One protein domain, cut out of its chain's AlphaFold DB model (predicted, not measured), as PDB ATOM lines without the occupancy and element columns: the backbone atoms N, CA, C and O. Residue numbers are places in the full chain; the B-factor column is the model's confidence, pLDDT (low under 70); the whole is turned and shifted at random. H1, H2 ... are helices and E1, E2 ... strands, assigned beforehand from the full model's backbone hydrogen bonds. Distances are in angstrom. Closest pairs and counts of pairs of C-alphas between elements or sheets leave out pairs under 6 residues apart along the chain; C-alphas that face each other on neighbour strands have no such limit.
ATOM      1  N   VAL A   3      60.111  11.957 100.194       96.12
ATOM      2  CA  VAL A   3      59.664  11.077 101.277       96.12
ATOM      3  C   VAL A   3      59.564  11.883 102.555       96.12
ATOM      4  O   VAL A   3      60.563  12.416 103.039       96.12
ATOM      5  N   ILE A   4      58.357  11.933 103.100       97.69
ATOM      6  CA  ILE A   4      58.025  12.636 104.327       97.69
ATOM      7  C   ILE A   4      57.914  11.616 105.465       97.69
ATOM      8  O   ILE A   4      57.329  10.541 105.299       97.69
ATOM      9  N   SER A   5      58.496  11.930 106.624       98.25
ATOM     10  CA  SER A   5      58.347  11.106 107.826       98.25
ATOM     11  C   SER A   5      56.887  11.005 108.248       98.25
ATOM     12  O   SER A   5      56.073  11.878 107.965       98.25
ATOM     13  N   GLN A   6      56.562   9.957 108.994       97.88
ATOM     14  CA  GLN A   6      55.209   9.679 109.472       97.88
ATOM     15  C   GLN A   6      54.580  10.888 110.186       97.88
ATOM     16  O   GLN A   6      53.433  11.244 109.937       97.88
ATOM     17  N   ASN A   7      55.371  11.596 110.997       96.19
ATOM     18  CA  ASN A   7      54.951  12.800 111.717       96.19
ATOM     19  C   ASN A   7      55.058  14.118 110.917       96.19
ATOM     20  O   ASN A   7      54.861  15.187 111.491       96.19
ATOM     21  N   GLY A   8      55.441  14.075 109.640       96.75
ATOM     22  CA  GLY A   8      55.569  15.257 108.783       96.75
ATOM     23  C   GLY A   8      56.819  16.123 108.998       96.75
ATOM     24  O   GLY A   8      56.997  17.109 108.290       96.75
ATOM     25  N   ALA A   9      57.683  15.805 109.966       97.25
ATOM     26  CA  ALA A   9      58.781  16.688 110.376       97.25
ATOM     27  C   ALA A   9      60.038  16.614 109.488       97.25
ATOM     28  O   ALA A   9      60.862  17.529 109.512       97.25
ATOM     29  N   ILE A  10      60.221  15.524 108.744       97.31
ATOM     30  CA  ILE A  10      61.391  15.278 107.897       97.31
ATOM     31  C   ILE A  10      60.911  15.105 106.465       97.31
ATOM     32  O   ILE A  10      60.001  14.320 106.227       97.31
ATOM     33  N   ASP A  11      61.553  15.788 105.519       96.81
ATOM     34  CA  ASP A  11      61.275  15.662 104.088       96.81
ATOM     35  C   ASP A  11      62.587  15.525 103.299       96.81
ATOM     36  O   ASP A  11      63.408  16.451 103.239       96.81
ATOM     37  N   VAL A  12      62.790  14.357 102.684       95.38
ATOM     38  CA  VAL A  12      64.036  13.976 102.004       95.38
ATOM     39  C   VAL A  12      63.814  13.474 100.577       95.38
ATOM     40  O   VAL A  12      62.760  12.926 100.257       95.38
ATOM     41  N   PRO A  13      64.796  13.655  99.676       93.88
ATOM     42  CA  PRO A  13      64.729  13.081  98.338       93.88
ATOM     43  C   PRO A  13      65.052  11.580  98.374       93.88
ATOM     44  O   PRO A  13      66.142  11.197  98.790       93.88
ATOM     45  N   TYR A  14      64.137  10.739  97.882       93.12
ATOM     46  CA  TYR A  14      64.286   9.277  97.864       93.12
ATOM     47  C   TYR A  14      65.613   8.829  97.231       93.12
ATOM     48  O   TYR A  14      66.319   7.994  97.780       93.12
ATOM     49  N   GLU A  15      65.990   9.437  96.106       89.50
ATOM     50  CA  GLU A  15      67.157   9.060  95.300       89.50
ATOM     51  C   GLU A  15      68.507   9.314  95.999       89.50
ATOM     52  O   GLU A  15      69.530   8.791  95.561       89.50
ATOM     53  N   MET A  16      68.531  10.108  97.076       93.31
ATOM     54  CA  MET A  16      69.741  10.369  97.871       93.31
ATOM     55  C   MET A  16      69.664   9.778  99.280       93.31
ATOM     56  O   MET A  16      70.473  10.136 100.144       93.31
ATOM     57  N   THR A  17      68.703   8.893  99.528       95.25
ATOM     58  CA  THR A  17      68.419   8.363 100.858       95.25
ATOM     59  C   THR A  17      68.343   6.839 100.828       95.25
ATOM     60  O   THR A  17      67.635   6.244 100.025       95.25
ATOM     61  N   ALA A  18      69.068   6.196 101.740       94.44
ATOM     62  CA  ALA A  18      68.966   4.769 102.000       94.44
ATOM     63  C   ALA A  18      67.999   4.535 103.166       94.44
ATOM     64  O   ALA A  18      68.272   4.967 104.288       94.44
ATOM     65  N   PHE A  19      66.887   3.844 102.911       96.00
ATOM     66  CA  PHE A  19      65.921   3.439 103.933       96.00
ATOM     67  C   PHE A  19      66.202   2.007 104.393       96.00
ATOM     68  O   PHE A  19      66.545   1.150 103.581       96.00
ATOM     69  N   HIS A  20      66.051   1.737 105.685       94.62
ATOM     70  CA  HIS A  20      66.249   0.405 106.251       94.62
ATOM     71  C   HIS A  20      65.313   0.145 107.432       94.62
ATOM     72  O   HIS A  20      64.888   1.070 108.131       94.62
ATOM     73  N   LEU A  21      65.003  -1.134 107.643       95.56
ATOM     74  CA  LEU A  21      64.181  -1.613 108.750       95.56
ATOM     75  C   LEU A  21      65.034  -1.905 109.986       95.56
ATOM     76  O   LEU A  21      66.163  -2.386 109.888       95.56
ATOM     77  N   ALA A  22      64.462  -1.640 111.155       93.81
ATOM     78  CA  ALA A  22      65.021  -1.974 112.458       93.81
ATOM     79  C   ALA A  22      63.887  -2.406 113.405       93.81
ATOM     80  O   ALA A  22      63.466  -1.648 114.280       93.81
ATOM     81  N   GLY A  23      63.357  -3.619 113.200       94.38
ATOM     82  CA  GLY A  23      62.124  -4.076 113.852       94.38
ATOM     83  C   GLY A  23      60.921  -3.276 113.344       94.38
ATOM     84  O   GLY A  23      60.816  -3.035 112.148       94.38
ATOM     85  N   GLY A  24      60.070  -2.784 114.248       96.31
ATOM     86  CA  GLY A  24      58.945  -1.898 113.909       96.31
ATOM     87  C   GLY A  24      59.336  -0.470 113.490       96.31
ATOM     88  O   GLY A  24      58.485   0.406 113.437       96.31
ATOM     89  N   MET A  25      60.617  -0.173 113.246       97.56
ATOM     90  CA  MET A  25      61.085   1.170 112.882       97.56
ATOM     91  C   MET A  25      61.621   1.212 111.455       97.56
ATOM     92  O   MET A  25      62.411   0.356 111.059       97.56
ATOM     93  N   ILE A  26      61.289   2.282 110.733       97.88
ATOM     94  CA  ILE A  26      61.938   2.639 109.470       97.88
ATOM     95  C   ILE A  26      62.884   3.802 109.719       97.88
ATOM     96  O   ILE A  26      62.488   4.869 110.200       97.88
ATOM     97  N   ARG A  27      64.151   3.598 109.370       97.38
ATOM     98  CA  ARG A  27      65.219   4.587 109.495       97.38
ATOM     99  C   ARG A  27      65.798   4.938 108.138       97.38
ATOM    100  O   ARG A  27      65.668   4.181 107.178       97.38
ATOM    101  N   MET A  28      66.448   6.093 108.075       96.44
ATOM    102  CA  MET A  28      67.112   6.560 106.870       96.44
ATOM    103  C   MET A  28      68.508   7.117 107.122       96.44
ATOM    104  O   MET A  28      68.770   7.704 108.171       96.44
ATOM    105  N   ASN A  29      69.381   6.968 106.132       96.38
ATOM    106  CA  ASN A  29      70.659   7.664 106.035       96.38
ATOM    107  C   ASN A  29      70.742   8.372 104.686       96.38
ATOM    108  O   ASN A  29      70.258   7.860 103.675       96.38
ATOM    109  N   MET A  30      71.404   9.524 104.646       93.69
ATOM    110  CA  MET A  30      71.806  10.108 103.367       93.69
ATOM    111  C   MET A  30      72.902   9.245 102.731       93.69
ATOM    112  O   MET A  30      73.691   8.615 103.434       93.69
ATOM    113  N   VAL A  31      72.980   9.211 101.401       88.00
ATOM    114  CA  VAL A  31      74.060   8.491 100.705       88.00
ATOM    115  C   VAL A  31      75.425   8.999 101.187       88.00
ATOM    116  O   VAL A  31      75.708  10.194 101.137       88.00
ATOM    117  N   GLY A  32      76.269   8.075 101.653       87.50
ATOM    118  CA  GLY A  32      77.590   8.369 102.220       87.50
ATOM    119  C   GLY A  32      77.612   8.574 103.740       87.50
ATOM    120  O   GLY A  32      78.698   8.643 104.312       87.50
ATOM    121  N   ASP A  33      76.455   8.626 104.403       91.62
ATOM    122  CA  ASP A  33      76.355   8.630 105.865       91.62
ATOM    123  C   ASP A  33      76.384   7.197 106.429       91.62
ATOM    124  O   ASP A  33      75.755   6.284 105.897       91.62
ATOM    125  N   THR A  34      77.121   7.008 107.524       83.56
ATOM    126  CA  THR A  34      77.281   5.731 108.245       83.56
ATOM    127  C   THR A  34      76.772   5.797 109.688       83.56
ATOM    128  O   THR A  34      76.980   4.868 110.473       83.56
ATOM    129  N   GLY A  35      76.109   6.894 110.068       87.50
ATOM    130  CA  GLY A  35      75.487   7.053 111.376       87.50
ATOM    131  C   GLY A  35      74.320   6.091 111.613       87.50
ATOM    132  O   GLY A  35      73.873   5.369 110.726       87.50
ATOM    133  N   LYS A  36      73.753   6.130 112.826       84.81
ATOM    134  CA  LYS A  36      72.624   5.267 113.241       84.81
ATOM    135  C   LYS A  36      71.333   5.469 112.427       84.81
ATOM    136  O   LYS A  36      70.367   4.739 112.640       84.81
ATOM    137  N   GLY A  37      71.286   6.482 111.568       92.50
ATOM    138  CA  GLY A  37      70.119   6.851 110.783       92.50
ATOM    139  C   GLY A  37      69.080   7.650 111.568       92.50
ATOM    140  O   GLY A  37      69.002   7.602 112.802       92.50
ATOM    141  N   THR A  38      68.276   8.397 110.824       96.19
ATOM    142  CA  THR A  38      67.162   9.205 111.322       96.19
ATOM    143  C   THR A  38      65.880   8.383 111.275       96.19
ATOM    144  O   THR A  38      65.639   7.677 110.299       96.19
ATOM    145  N   LEU A  39      65.059   8.450 112.325       97.56
ATOM    146  CA  LEU A  39      63.767   7.761 112.369       97.56
ATOM    147  C   LEU A  39      62.776   8.441 111.413       97.56
ATOM    148  O   LEU A  39      62.522   9.635 111.549       97.56
ATOM    149  N   MET A  40      62.220   7.675 110.478       98.19
ATOM    150  CA  MET A  40      61.215   8.147 109.519       98.19
ATOM    151  C   MET A  40      59.803   7.712 109.897       98.19
ATOM    152  O   MET A  40      58.867   8.481 109.696       98.19
ATOM    153  N   ALA A  41      59.647   6.508 110.444       98.12
ATOM    154  CA  ALA A  41      58.363   5.983 110.895       98.12
ATOM    155  C   ALA A  41      58.566   4.928 111.985       98.12
ATOM    156  O   ALA A  41      59.610   4.264 112.024       98.12
ATOM    157  N   GLN A  42      57.570   4.774 112.851       98.00
ATOM    158  CA  GLN A  42      57.518   3.715 113.849       98.00
ATOM    159  C   GLN A  42      56.128   3.080 113.851       98.00
ATOM    160  O   GLN A  42      55.120   3.779 113.776       98.00
ATOM    161  N   TYR A  43      56.117   1.758 113.942       97.75
ATOM    162  CA  TYR A  43      54.940   0.910 113.896       97.75
ATOM    163  C   TYR A  43      54.924  -0.043 115.089       97.75
ATOM    164  O   TYR A  43      55.975  -0.354 115.665       97.75
ATOM    165  N   GLU A  44      53.731  -0.498 115.457       96.56
ATOM    166  CA  GLU A  44      53.505  -1.399 116.587       96.56
ATOM    167  C   GLU A  44      54.132  -2.775 116.359       96.56
ATOM    168  O   GLU A  44      54.659  -3.375 117.300       96.56
ATOM    169  N   THR A  45      54.138  -3.252 115.110       96.31
ATOM    170  CA  THR A  45      54.710  -4.551 114.747       96.31
ATOM    171  C   THR A  45      55.735  -4.437 113.609       96.31
ATOM    172  O   THR A  45      55.658  -3.520 112.781       96.31
ATOM    173  N   PRO A  46      56.728  -5.348 113.541       96.75
ATOM    174  CA  PRO A  46      57.652  -5.426 112.409       96.75
ATOM    175  C   PRO A  46      56.948  -5.611 111.059       96.75
ATOM    176  O   PRO A  46      57.356  -4.996 110.079       96.75
ATOM    177  N   GLU A  47      55.862  -6.382 111.014       96.81
ATOM    178  CA  GLU A  47      55.099  -6.678 109.795       96.81
ATOM    179  C   GLU A  47      54.469  -5.405 109.214       96.81
ATOM    180  O   GLU A  47      54.505  -5.179 108.003       96.81
ATOM    181  N   LYS A  48      53.962  -4.511 110.075       97.00
ATOM    182  CA  LYS A  48      53.475  -3.193 109.643       97.00
ATOM    183  C   LYS A  48      54.603  -2.329 109.072       97.00
ATOM    184  O   LYS A  48      54.418  -1.672 108.047       97.00
ATOM    185  N   ALA A  49      55.787  -2.358 109.685       97.50
ATOM    186  CA  ALA A  49      56.949  -1.635 109.167       97.50
ATOM    187  C   ALA A  49      57.418  -2.186 107.808       97.50
ATOM    188  O   ALA A  49      57.739  -1.414 106.901       97.50
ATOM    189  N   GLU A  50      57.410  -3.505 107.628       96.88
ATOM    190  CA  GLU A  50      57.681  -4.150 106.340       96.88
ATOM    191  C   GLU A  50      56.661  -3.717 105.283       96.88
ATOM    192  O   GLU A  50      57.046  -3.275 104.197       96.88
ATOM    193  N   LYS A  51      55.368  -3.717 105.627       96.38
ATOM    194  CA  LYS A  51      54.296  -3.256 104.739       96.38
ATOM    195  C   LYS A  51      54.459  -1.792 104.326       96.38
ATOM    196  O   LYS A  51      54.325  -1.467 103.145       96.38
ATOM    197  N   ALA A  52      54.805  -0.910 105.261       97.00
ATOM    198  CA  ALA A  52      55.112   0.489 104.967       97.00
ATOM    199  C   ALA A  52      56.303   0.635 104.007       97.00
ATOM    200  O   ALA A  52      56.276   1.463 103.090       97.00
ATOM    201  N   MET A  53      57.343  -0.187 104.183       96.31
ATOM    202  CA  MET A  53      58.487  -0.216 103.275       96.31
ATOM    203  C   MET A  53      58.072  -0.691 101.873       96.31
ATOM    204  O   MET A  53      58.502  -0.096 100.881       96.31
ATOM    205  N   GLU A  54      57.201  -1.698 101.756       94.50
ATOM    206  CA  GLU A  54      56.631  -2.118 100.467       94.50
ATOM    207  C   GLU A  54      55.821  -1.002  99.799       94.50
ATOM    208  O   GLU A  54      55.935  -0.803  98.588       94.50
ATOM    209  N   MET A  55      55.008  -0.264 100.564       93.44
ATOM    210  CA  MET A  55      54.238   0.875 100.051       93.44
ATOM    211  C   MET A  55      55.159   1.958  99.490       93.44
ATOM    212  O   MET A  55      54.912   2.448  98.389       93.44
ATOM    213  N   LEU A  56      56.262   2.267 100.181       93.94
ATOM    214  CA  LEU A  56      57.281   3.187  99.678       93.94
ATOM    215  C   LEU A  56      57.893   2.689  98.354       93.94
ATOM    216  O   LEU A  56      58.036   3.463  97.404       93.94
ATOM    217  N   HIS A  57      58.222   1.396  98.258       89.31
ATOM    218  CA  HIS A  57      58.754   0.803  97.026       89.31
ATOM    219  C   HIS A  57      57.727   0.821  95.890       89.31
ATOM    220  O   HIS A  57      58.092   1.092  94.748       89.31
ATOM    221  N   LYS A  58      56.444   0.576  96.173       85.75
ATOM    222  CA  LYS A  58      55.347   0.674  95.195       85.75
ATOM    223  C   LYS A  58      55.140   2.108  94.722       85.75
ATOM    224  O   LYS A  58      55.015   2.329  93.523       85.75
ATOM    225  N   ALA A  59      55.186   3.080  95.631       84.94
ATOM    226  CA  ALA A  59      55.116   4.495  95.285       84.94
ATOM    227  C   ALA A  59      56.276   4.907  94.365       84.94
ATOM    228  O   ALA A  59      56.053   5.640  93.405       84.94
ATOM    229  N   TYR A  60      57.488   4.387  94.608       83.31
ATOM    230  CA  TYR A  60      58.648   4.633  93.750       83.31
ATOM    231  C   TYR A  60      58.604   3.862  92.420       83.31
ATOM    232  O   TYR A  60      58.896   4.417  91.371       83.31
ATOM    233  N   THR A  61      58.229   2.584  92.412       74.44
ATOM    234  CA  THR A  61      58.182   1.766  91.181       74.44
ATOM    235  C   THR A  61      56.989   2.102  90.292       74.44
ATOM    236  O   THR A  61      57.111   2.039  89.071       74.44
ATOM    237  N   GLY A  62      55.887   2.588  90.868       64.31
ATOM    238  CA  GLY A  62      54.785   3.229  90.145       64.31
ATOM    239  C   GLY A  62      55.182   4.529  89.424       64.31
ATOM    240  O   GLY A  62      54.374   5.080  88.674       64.31
ATOM    241  N   ILE A  63      56.421   5.015  89.610       56.03
ATOM    242  CA  ILE A  63      57.048   6.089  88.814       56.03
ATOM    243  C   ILE A  63      57.509   5.572  87.445       56.03
ATOM    244  O   ILE A  63      57.744   6.383  86.554       56.03
ATOM    245  N   MET A  64      57.598   4.253  87.231       52.03
ATOM    246  CA  MET A  64      57.794   3.663  85.906       52.03
ATOM    247  C   MET A  64      56.454   3.187  85.330       52.03
ATOM    248  O   MET A  64      56.201   1.979  85.304       52.03
ATOM    249  N   PRO A  65      55.590   4.073  84.791       47.75
ATOM    250  CA  PRO A  65      54.735   3.609  83.720       47.75
ATOM    251  C   PRO A  65      55.698   3.148  82.630       47.75
ATOM    252  O   PRO A  65      56.663   3.845  82.311       47.75
ATOM    253  N   SER A  66      55.495   1.942  82.120       42.00
ATOM    254  CA  SER A  66      56.208   1.396  80.974       42.00
ATOM    255  C   SER A  66      56.250   2.425  79.837       42.00
ATOM    256  O   SER A  66      55.349   2.493  79.005       42.00
ATOM    257  N   LEU A  67      57.300   3.245  79.801       45.28
ATOM    258  CA  LEU A  67      57.612   4.195  78.741       45.28
ATOM    259  C   LEU A  67      58.221   3.409  77.574       45.28
ATOM    260  O   LEU A  67      59.349   3.631  77.150       45.28
ATOM    261  N   VAL A  68      57.443   2.464  77.046       44.66
ATOM    262  CA  VAL A  68      57.508   2.091  75.636       44.66
ATOM    263  C   VAL A  68      56.318   2.781  74.987       44.66
ATOM    264  O   VAL A  68      55.314   2.165  74.649       44.66
ATOM    265  N   ILE A  69      56.407   4.106  74.872       50.34
ATOM    266  CA  ILE A  69      55.568   4.828  73.922       50.34
ATOM    267  C   ILE A  69      56.211   4.531  72.571       50.34
ATOM    268  O   ILE A  69      57.214   5.149  72.206       50.34
ATOM    269  N   ASP A  70      55.694   3.536  71.850       48.12
ATOM    270  CA  ASP A  70      55.921   3.511  70.410       48.12
ATOM    271  C   ASP A  70      55.390   4.847  69.886       48.12
ATOM    272  O   ASP A  70      54.191   5.109  69.937       48.12
ATOM    273  N   ARG A  71      56.284   5.728  69.428       48.97
ATOM    274  CA  ARG A  71      55.892   7.045  68.903       48.97
ATOM    275  C   ARG A  71      54.990   6.930  67.670       48.97
ATOM    276  O   ARG A  71      54.419   7.931  67.255       48.97
ATOM    277  N   ASN A  72      54.868   5.733  67.091       53.75
ATOM    278  CA  ASN A  72      53.962   5.429  65.990       53.75
ATOM    279  C   ASN A  72      52.625   4.825  66.450       53.75
ATOM    280  O   ASN A  72      51.711   4.701  65.629       53.75
ATOM    281  N   ALA A  73      52.478   4.460  67.728       57.28
ATOM    282  CA  ALA A  73      51.205   4.012  68.269       57.28
ATOM    283  C   ALA A  73      50.271   5.218  68.401       57.28
ATOM    284  O   ALA A  73      50.445   6.091  69.251       57.28
ATOM    285  N   LYS A  74      49.251   5.261  67.543       60.47
ATOM    286  CA  LYS A  74      48.111   6.155  67.738       60.47
ATOM    287  C   LYS A  74      47.315   5.630  68.928       60.47
ATOM    288  O   LYS A  74      46.530   4.700  68.765       60.47
ATOM    289  N   LEU A  75      47.542   6.189  70.113       62.81
ATOM    290  CA  LEU A  75      46.618   6.004  71.225       62.81
ATOM    291  C   LEU A  75      45.339   6.786  70.905       62.81
ATOM    292  O   LEU A  75      45.403   7.971  70.571       62.81
ATOM    293  N   ASP A  76      44.189   6.122  70.970       71.44
ATOM    294  CA  ASP A  76      42.909   6.818  70.900       71.44
ATOM    295  C   ASP A  76      42.667   7.667  72.162       71.44
ATOM    296  O   ASP A  76      43.365   7.563  73.176       71.44
ATOM    297  N   GLU A  77      41.689   8.566  72.078       71.19
ATOM    298  CA  GLU A  77      41.388   9.541  73.131       71.19
ATOM    299  C   GLU A  77      40.961   8.867  74.449       71.19
ATOM    300  O   GLU A  77      41.292   9.346  75.536       71.19
ATOM    301  N   GLU A  78      40.285   7.719  74.365       76.12
ATOM    302  CA  GLU A  78      39.846   6.935  75.522       76.12
ATOM    303  C   GLU A  78      41.035   6.288  76.243       76.12
ATOM    304  O   GLU A  78      41.171   6.421  77.463       76.12
ATOM    305  N   SER A  79      41.953   5.684  75.488       66.94
ATOM    306  CA  SER A  79      43.194   5.095  75.997       66.94
ATOM    307  C   SER A  79      44.121   6.152  76.596       66.94
ATOM    308  O   SER A  79      44.720   5.914  77.646       66.94
ATOM    309  N   MET A  80      44.206   7.347  75.995       70.69
ATOM    310  CA  MET A  80      44.948   8.477  76.574       70.69
ATOM    311  C   MET A  80      44.351   8.921  77.907       70.69
ATOM    312  O   MET A  80      45.085   9.160  78.866       70.69
ATOM    313  N   LYS A  81      43.023   9.018  77.989       71.19
ATOM    314  CA  LYS A  81      42.329   9.420  79.216       71.19
ATOM    315  C   LYS A  81      42.492   8.376  80.320       71.19
ATOM    316  O   LYS A  81      42.746   8.743  81.464       71.19
ATOM    317  N   ALA A  82      42.400   7.091  79.979       69.19
ATOM    318  CA  ALA A  82      42.669   5.993  80.905       69.19
ATOM    319  C   ALA A  82      44.120   6.024  81.414       69.19
ATOM    320  O   ALA A  82      44.344   5.919  82.620       69.19
ATOM    321  N   LEU A  83      45.091   6.254  80.521       69.12
ATOM    322  CA  LEU A  83      46.503   6.380  80.883       69.12
ATOM    323  C   LEU A  83      46.739   7.559  81.834       69.12
ATOM    324  O   LEU A  83      47.314   7.362  82.900       69.12
ATOM    325  N   ILE A  84      46.247   8.757  81.501       67.75
ATOM    326  CA  ILE A  84      46.361   9.955  82.355       67.75
ATOM    327  C   ILE A  84      45.752   9.703  83.738       67.75
ATOM    328  O   ILE A  84      46.373  10.022  84.746       67.75
ATOM    329  N   ASN A  85      44.574   9.080  83.794       68.94
ATOM    330  CA  ASN A  85      43.901   8.780  85.057       68.94
ATOM    331  C   ASN A  85      44.614   7.700  85.885       68.94
ATOM    332  O   ASN A  85      44.417   7.637  87.094       68.94
ATOM    333  N   SER A  86      45.424   6.848  85.254       64.75
ATOM    334  CA  SER A  86      46.179   5.799  85.946       64.75
ATOM    335  C   SER A  86      47.505   6.275  86.543       64.75
ATOM    336  O   SER A  86      48.112   5.544  87.329       64.75
ATOM    337  N   ILE A  87      47.977   7.477  86.187       62.81
ATOM    338  CA  ILE A  87      49.284   7.982  86.616       62.81
ATOM    339  C   ILE A  87      49.097   9.196  87.531       62.81
ATOM    340  O   ILE A  87      48.794  10.301  87.088       62.81
ATOM    341  N   GLU A  88      49.347   9.017  88.827       61.94
ATOM    342  CA  GLU A  88      49.317  10.128  89.779       61.94
ATOM    343  C   GLU A  88      50.449  11.137  89.523       61.94
ATOM    344  O   GLU A  88      51.593  10.777  89.224       61.94
ATOM    345  N   GLY A  89      50.137  12.425  89.674       61.91
ATOM    346  CA  GLY A  89      51.109  13.509  89.522       61.91
ATOM    347  C   GLY A  89      51.484  13.840  88.074       61.91
ATOM    348  O   GLY A  89      52.409  14.621  87.871       61.91
ATOM    349  N   VAL A  90      50.792  13.293  87.069       66.12
ATOM    350  CA  VAL A  90      50.969  13.685  85.663       66.12
ATOM    351  C   VAL A  90      49.912  14.707  85.264       66.12
ATOM    352  O   VAL A  90      48.715  14.478  85.401       66.12
ATOM    353  N   PHE A  91      50.362  15.839  84.733       63.56
ATOM    354  CA  PHE A  91      49.515  16.860  84.135       63.56
ATOM    355  C   PHE A  91      49.800  16.930  82.636       63.56
ATOM    356  O   PHE A  91      50.920  17.236  82.227       63.56
ATOM    357  N   VAL A  92      48.789  16.643  81.817       64.50
ATOM    358  CA  VAL A  92      48.874  16.734  80.355       64.50
ATOM    359  C   VAL A  92      48.111  17.966  79.895       64.50
ATOM    360  O   VAL A  92      46.951  18.149  80.269       64.50
ATOM    361  N   LYS A  93      48.741  18.806  79.074       62.75
ATOM    362  CA  LYS A  93      48.082  19.951  78.430       62.75
ATOM    363  C   LYS A  93      48.300  19.922  76.913       62.75
ATOM    364  O   LYS A  93      49.339  19.435  76.465       62.75
ATOM    365  N   PRO A  94      47.361  20.462  76.116       58.66
ATOM    366  CA  PRO A  94      47.579  20.648  74.686       58.66
ATOM    367  C   PRO A  94      48.793  21.553  74.443       58.66
ATOM    368  O   PRO A  94      48.896  22.620  75.058       58.66
ATOM    369  N   ALA A  95      49.689  21.136  73.553       66.00
ATOM    370  CA  ALA A  95      50.766  21.966  73.028       66.00
ATOM    371  C   ALA A  95      50.416  22.446  71.605       66.00
ATOM    372  O   ALA A  95      49.302  22.255  71.109       66.00
ATOM    373  N   ASN A  96      51.349  23.132  70.945       65.12
ATOM    374  CA  ASN A  96      51.143  23.587  69.569       65.12
ATOM    375  C   ASN A  96      51.021  22.396  68.599       65.12
ATOM    376  O   ASN A  96      51.595  21.341  68.824       65.12
ATOM    377  N   ALA A  97      50.309  22.600  67.486       56.03
ATOM    378  CA  ALA A  97      50.323  21.718  66.312       56.03
ATOM    379  C   ALA A  97      50.104  20.207  66.577       56.03
ATOM    380  O   ALA A  97      50.772  19.374  65.978       56.03
ATOM    381  N   GLY A  98      49.122  19.848  67.411       62.38
ATOM    382  CA  GLY A  98      48.740  18.444  67.625       62.38
ATOM    383  C   GLY A  98      49.633  17.678  68.605       62.38
ATOM    384  O   GLY A  98      49.393  16.492  68.821       62.38
ATOM    385  N   ASP A  99      50.605  18.351  69.222       62.34
ATOM    386  CA  ASP A  99      51.442  17.789  70.276       62.34
ATOM    387  C   ASP A  99      50.783  17.910  71.663       62.34
ATOM    388  O   ASP A  99      49.887  18.730  71.901       62.34
ATOM    389  N   ILE A 100      51.268  17.103  72.608       64.25
ATOM    390  CA  ILE A 100      50.897  17.153  74.026       64.25
ATOM    391  C   ILE A 100      52.126  17.462  74.886       64.25
ATOM    392  O   ILE A 100      53.179  16.848  74.728       64.25
ATOM    393  N   ASP A 101      51.971  18.387  75.831       62.69
ATOM    394  CA  ASP A 101      52.962  18.646  76.876       62.69
ATOM    395  C   ASP A 101      52.622  17.786  78.097       62.69
ATOM    396  O   ASP A 101      51.536  17.908  78.673       62.69
ATOM    397  N   VAL A 102      53.566  16.942  78.518       68.75
ATOM    398  CA  VAL A 102      53.440  16.092  79.708       68.75
ATOM    399  C   VAL A 102      54.324  16.654  80.819       68.75
ATOM    400  O   VAL A 102      55.550  16.666  80.714       68.75
ATOM    401  N   HIS A 103      53.705  17.106  81.904       61.50
ATOM    402  CA  HIS A 103      54.381  17.577  83.108       61.50
ATOM    403  C   HIS A 103      54.263  16.531  84.216       61.50
ATOM    404  O   HIS A 103      53.164  16.095  84.545       61.50
ATOM    405  N   MET A 104      55.388  16.158  84.824       66.19
ATOM    406  CA  MET A 104      55.403  15.308  86.016       66.19
ATOM    407  C   MET A 104      55.628  16.181  87.250       66.19
ATOM    408  O   MET A 104      56.682  16.803  87.392       66.19
ATOM    409  N   LEU A 105      54.636  16.249  88.133       64.19
ATOM    410  CA  LEU A 105      54.792  16.833  89.459       64.19
ATOM    411  C   LEU A 105      55.676  15.913  90.317       64.19
ATOM    412  O   LEU A 105      55.603  14.687  90.181       64.19
ATOM    413  N   PRO A 106      56.502  16.467  91.222       67.62
ATOM    414  CA  PRO A 106      57.232  15.654  92.184       67.62
ATOM    415  C   PRO A 106      56.235  14.836  93.010       67.62
ATOM    416  O   PRO A 106      55.429  15.407  93.742       67.62
ATOM    417  N   ARG A 107      56.275  13.502  92.908       77.88
ATOM    418  CA  ARG A 107      55.489  12.654  93.812       77.88
ATOM    419  C   ARG A 107      56.025  12.784  95.231       77.88
ATOM    420  O   ARG A 107      57.244  12.762  95.442       77.88
ATOM    421  N   ILE A 108      55.098  12.916  96.170       87.56
ATOM    422  CA  ILE A 108      55.345  12.992  97.604       87.56
ATOM    423  C   ILE A 108      54.754  11.727  98.216       87.56
ATOM    424  O   ILE A 108      53.579  11.438  98.011       87.56
ATOM    425  N   PHE A 109      55.570  10.979  98.944       93.19
ATOM    426  CA  PHE A 109      55.135   9.857  99.761       93.19
ATOM    427  C   PHE A 109      55.337  10.231 101.223       93.19
ATOM    428  O   PHE A 109      56.457  10.537 101.622       93.19
ATOM    429  N   GLN A 110      54.279  10.202 102.023       96.50
ATOM    430  CA  GLN A 110      54.390  10.295 103.475       96.50
ATOM    431  C   GLN A 110      54.188   8.903 104.059       96.50
ATOM    432  O   GLN A 110      53.273   8.194 103.642       96.50
ATOM    433  N   PHE A 111      55.043   8.503 105.001       97.81
ATOM    434  CA  PHE A 111      54.823   7.244 105.705       97.81
ATOM    435  C   PHE A 111      53.464   7.270 106.422       97.81
ATOM    436  O   PHE A 111      53.195   8.234 107.141       97.81
ATOM    437  N   PRO A 112      52.628   6.234 106.252       97.06
ATOM    438  CA  PRO A 112      51.330   6.176 106.908       97.06
ATOM    439  C   PRO A 112      51.489   6.023 108.423       97.06
ATOM    440  O   PRO A 112      52.507   5.513 108.916       97.06
TER     441      PRO A 112
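AT A GLANCE: This is residues 3 to 112 of the 121 residues of an uncharacterized protein of [Clostridium] clostridioforme 90A6 (UniProt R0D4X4). Two lobes sit at opposite ends of a long, loose model: in one, helix H1 packs on a small three-stranded sheet, and in the other, the shorter helix H2 packs beside strand E5 of the hairpin E5 and E6. The lobes are joined by the long stretch of residues 62 to 76, of which residues 66 to 74 stand free, and by residues 105 to 107, which lead back to E7 near H1. The printed part has 110 residues with two named helices and seven named strands, in the order E1 E2 E3 E4 H1 H2 E5 E6 E7; the sheets E2 - E3 - E4 and E5 - E6 are antiparallel, and the class is mixed, helices and strands. The whole is loose, with a radius of gyration of the C-alphas of 18.2 A, and only just elongated, spanning 54 by 27 by 23 A.

HOW THE PARTS SIT: E2, residues 17 to 22, E3, residues 25 to 30, and E4, residues 38 to 42, form a meander, each strand the antiparallel neighbour of the one before. In the hairpin E2 and E3, N 18 and O 29 are 2.8 A apart, within hydrogen-bond range; in the hairpin E3 and E4, N 28 and O 38 are 2.8 A apart, also within range. H1, residues 46 to 61, is on this sheet at a height of 9.2 A, making two layers, a helix on one face of a sheet. It runs along the strands, at 19 degrees to E3 on the local plane, and lies over E3; it is only just not over E2, on which 2 of its C-alphas fall. The closest C-alphas of E3 and H1 are those of Met 25 and Ala 49, 6.2 A apart. E7, residues 108 to 110, comes closest to H1 with the C-alphas of Phe 109 and Ala 59, 7.0 A apart. E1, residues 11 to 13, and E7 are near each other, with 5 pairs of C-alphas within 10 A; each pairs with no named strand. E5, residues 90 to 94, and E6, residues 100 to 104, form a hairpin, with N 91 and O 103 2.8 A apart, within hydrogen-bond range. The closest C-alphas of E5 and H2, residues 77 to 86, are those of Val 90 and Ile 84, 6.8 A apart. H1 and H2 are apart. In both helices every O i to N i+4 pair is within hydrogen-bond range.

IN THESE COORDINATES: E2 is 15.9 A long, beginning at C-alpha 17 (68.419, 8.363, 100.858); E3 is 16.9 A and E4 11.4 A. H1 is 22.4 A, from C-alpha 46 (57.652, -5.426, 112.409), and H2 is 14.2 A. E5 is 13.4 A and E6 12.9 A. E1 is 7.2 A and E7 6.5 A, ending at C-alpha 110 (54.390, 10.295, 103.475).

THE WHOLE: The two C-alphas farthest apart, those of Glu 44 and Ala 97, are 55.4 A apart. The printed part has no cut, and the link from H1 to H2 is long, 15 residues. Mean pLDDT of the printed part is 80.6; residues 62 to 75, 79 and 82 to 106 are under 70.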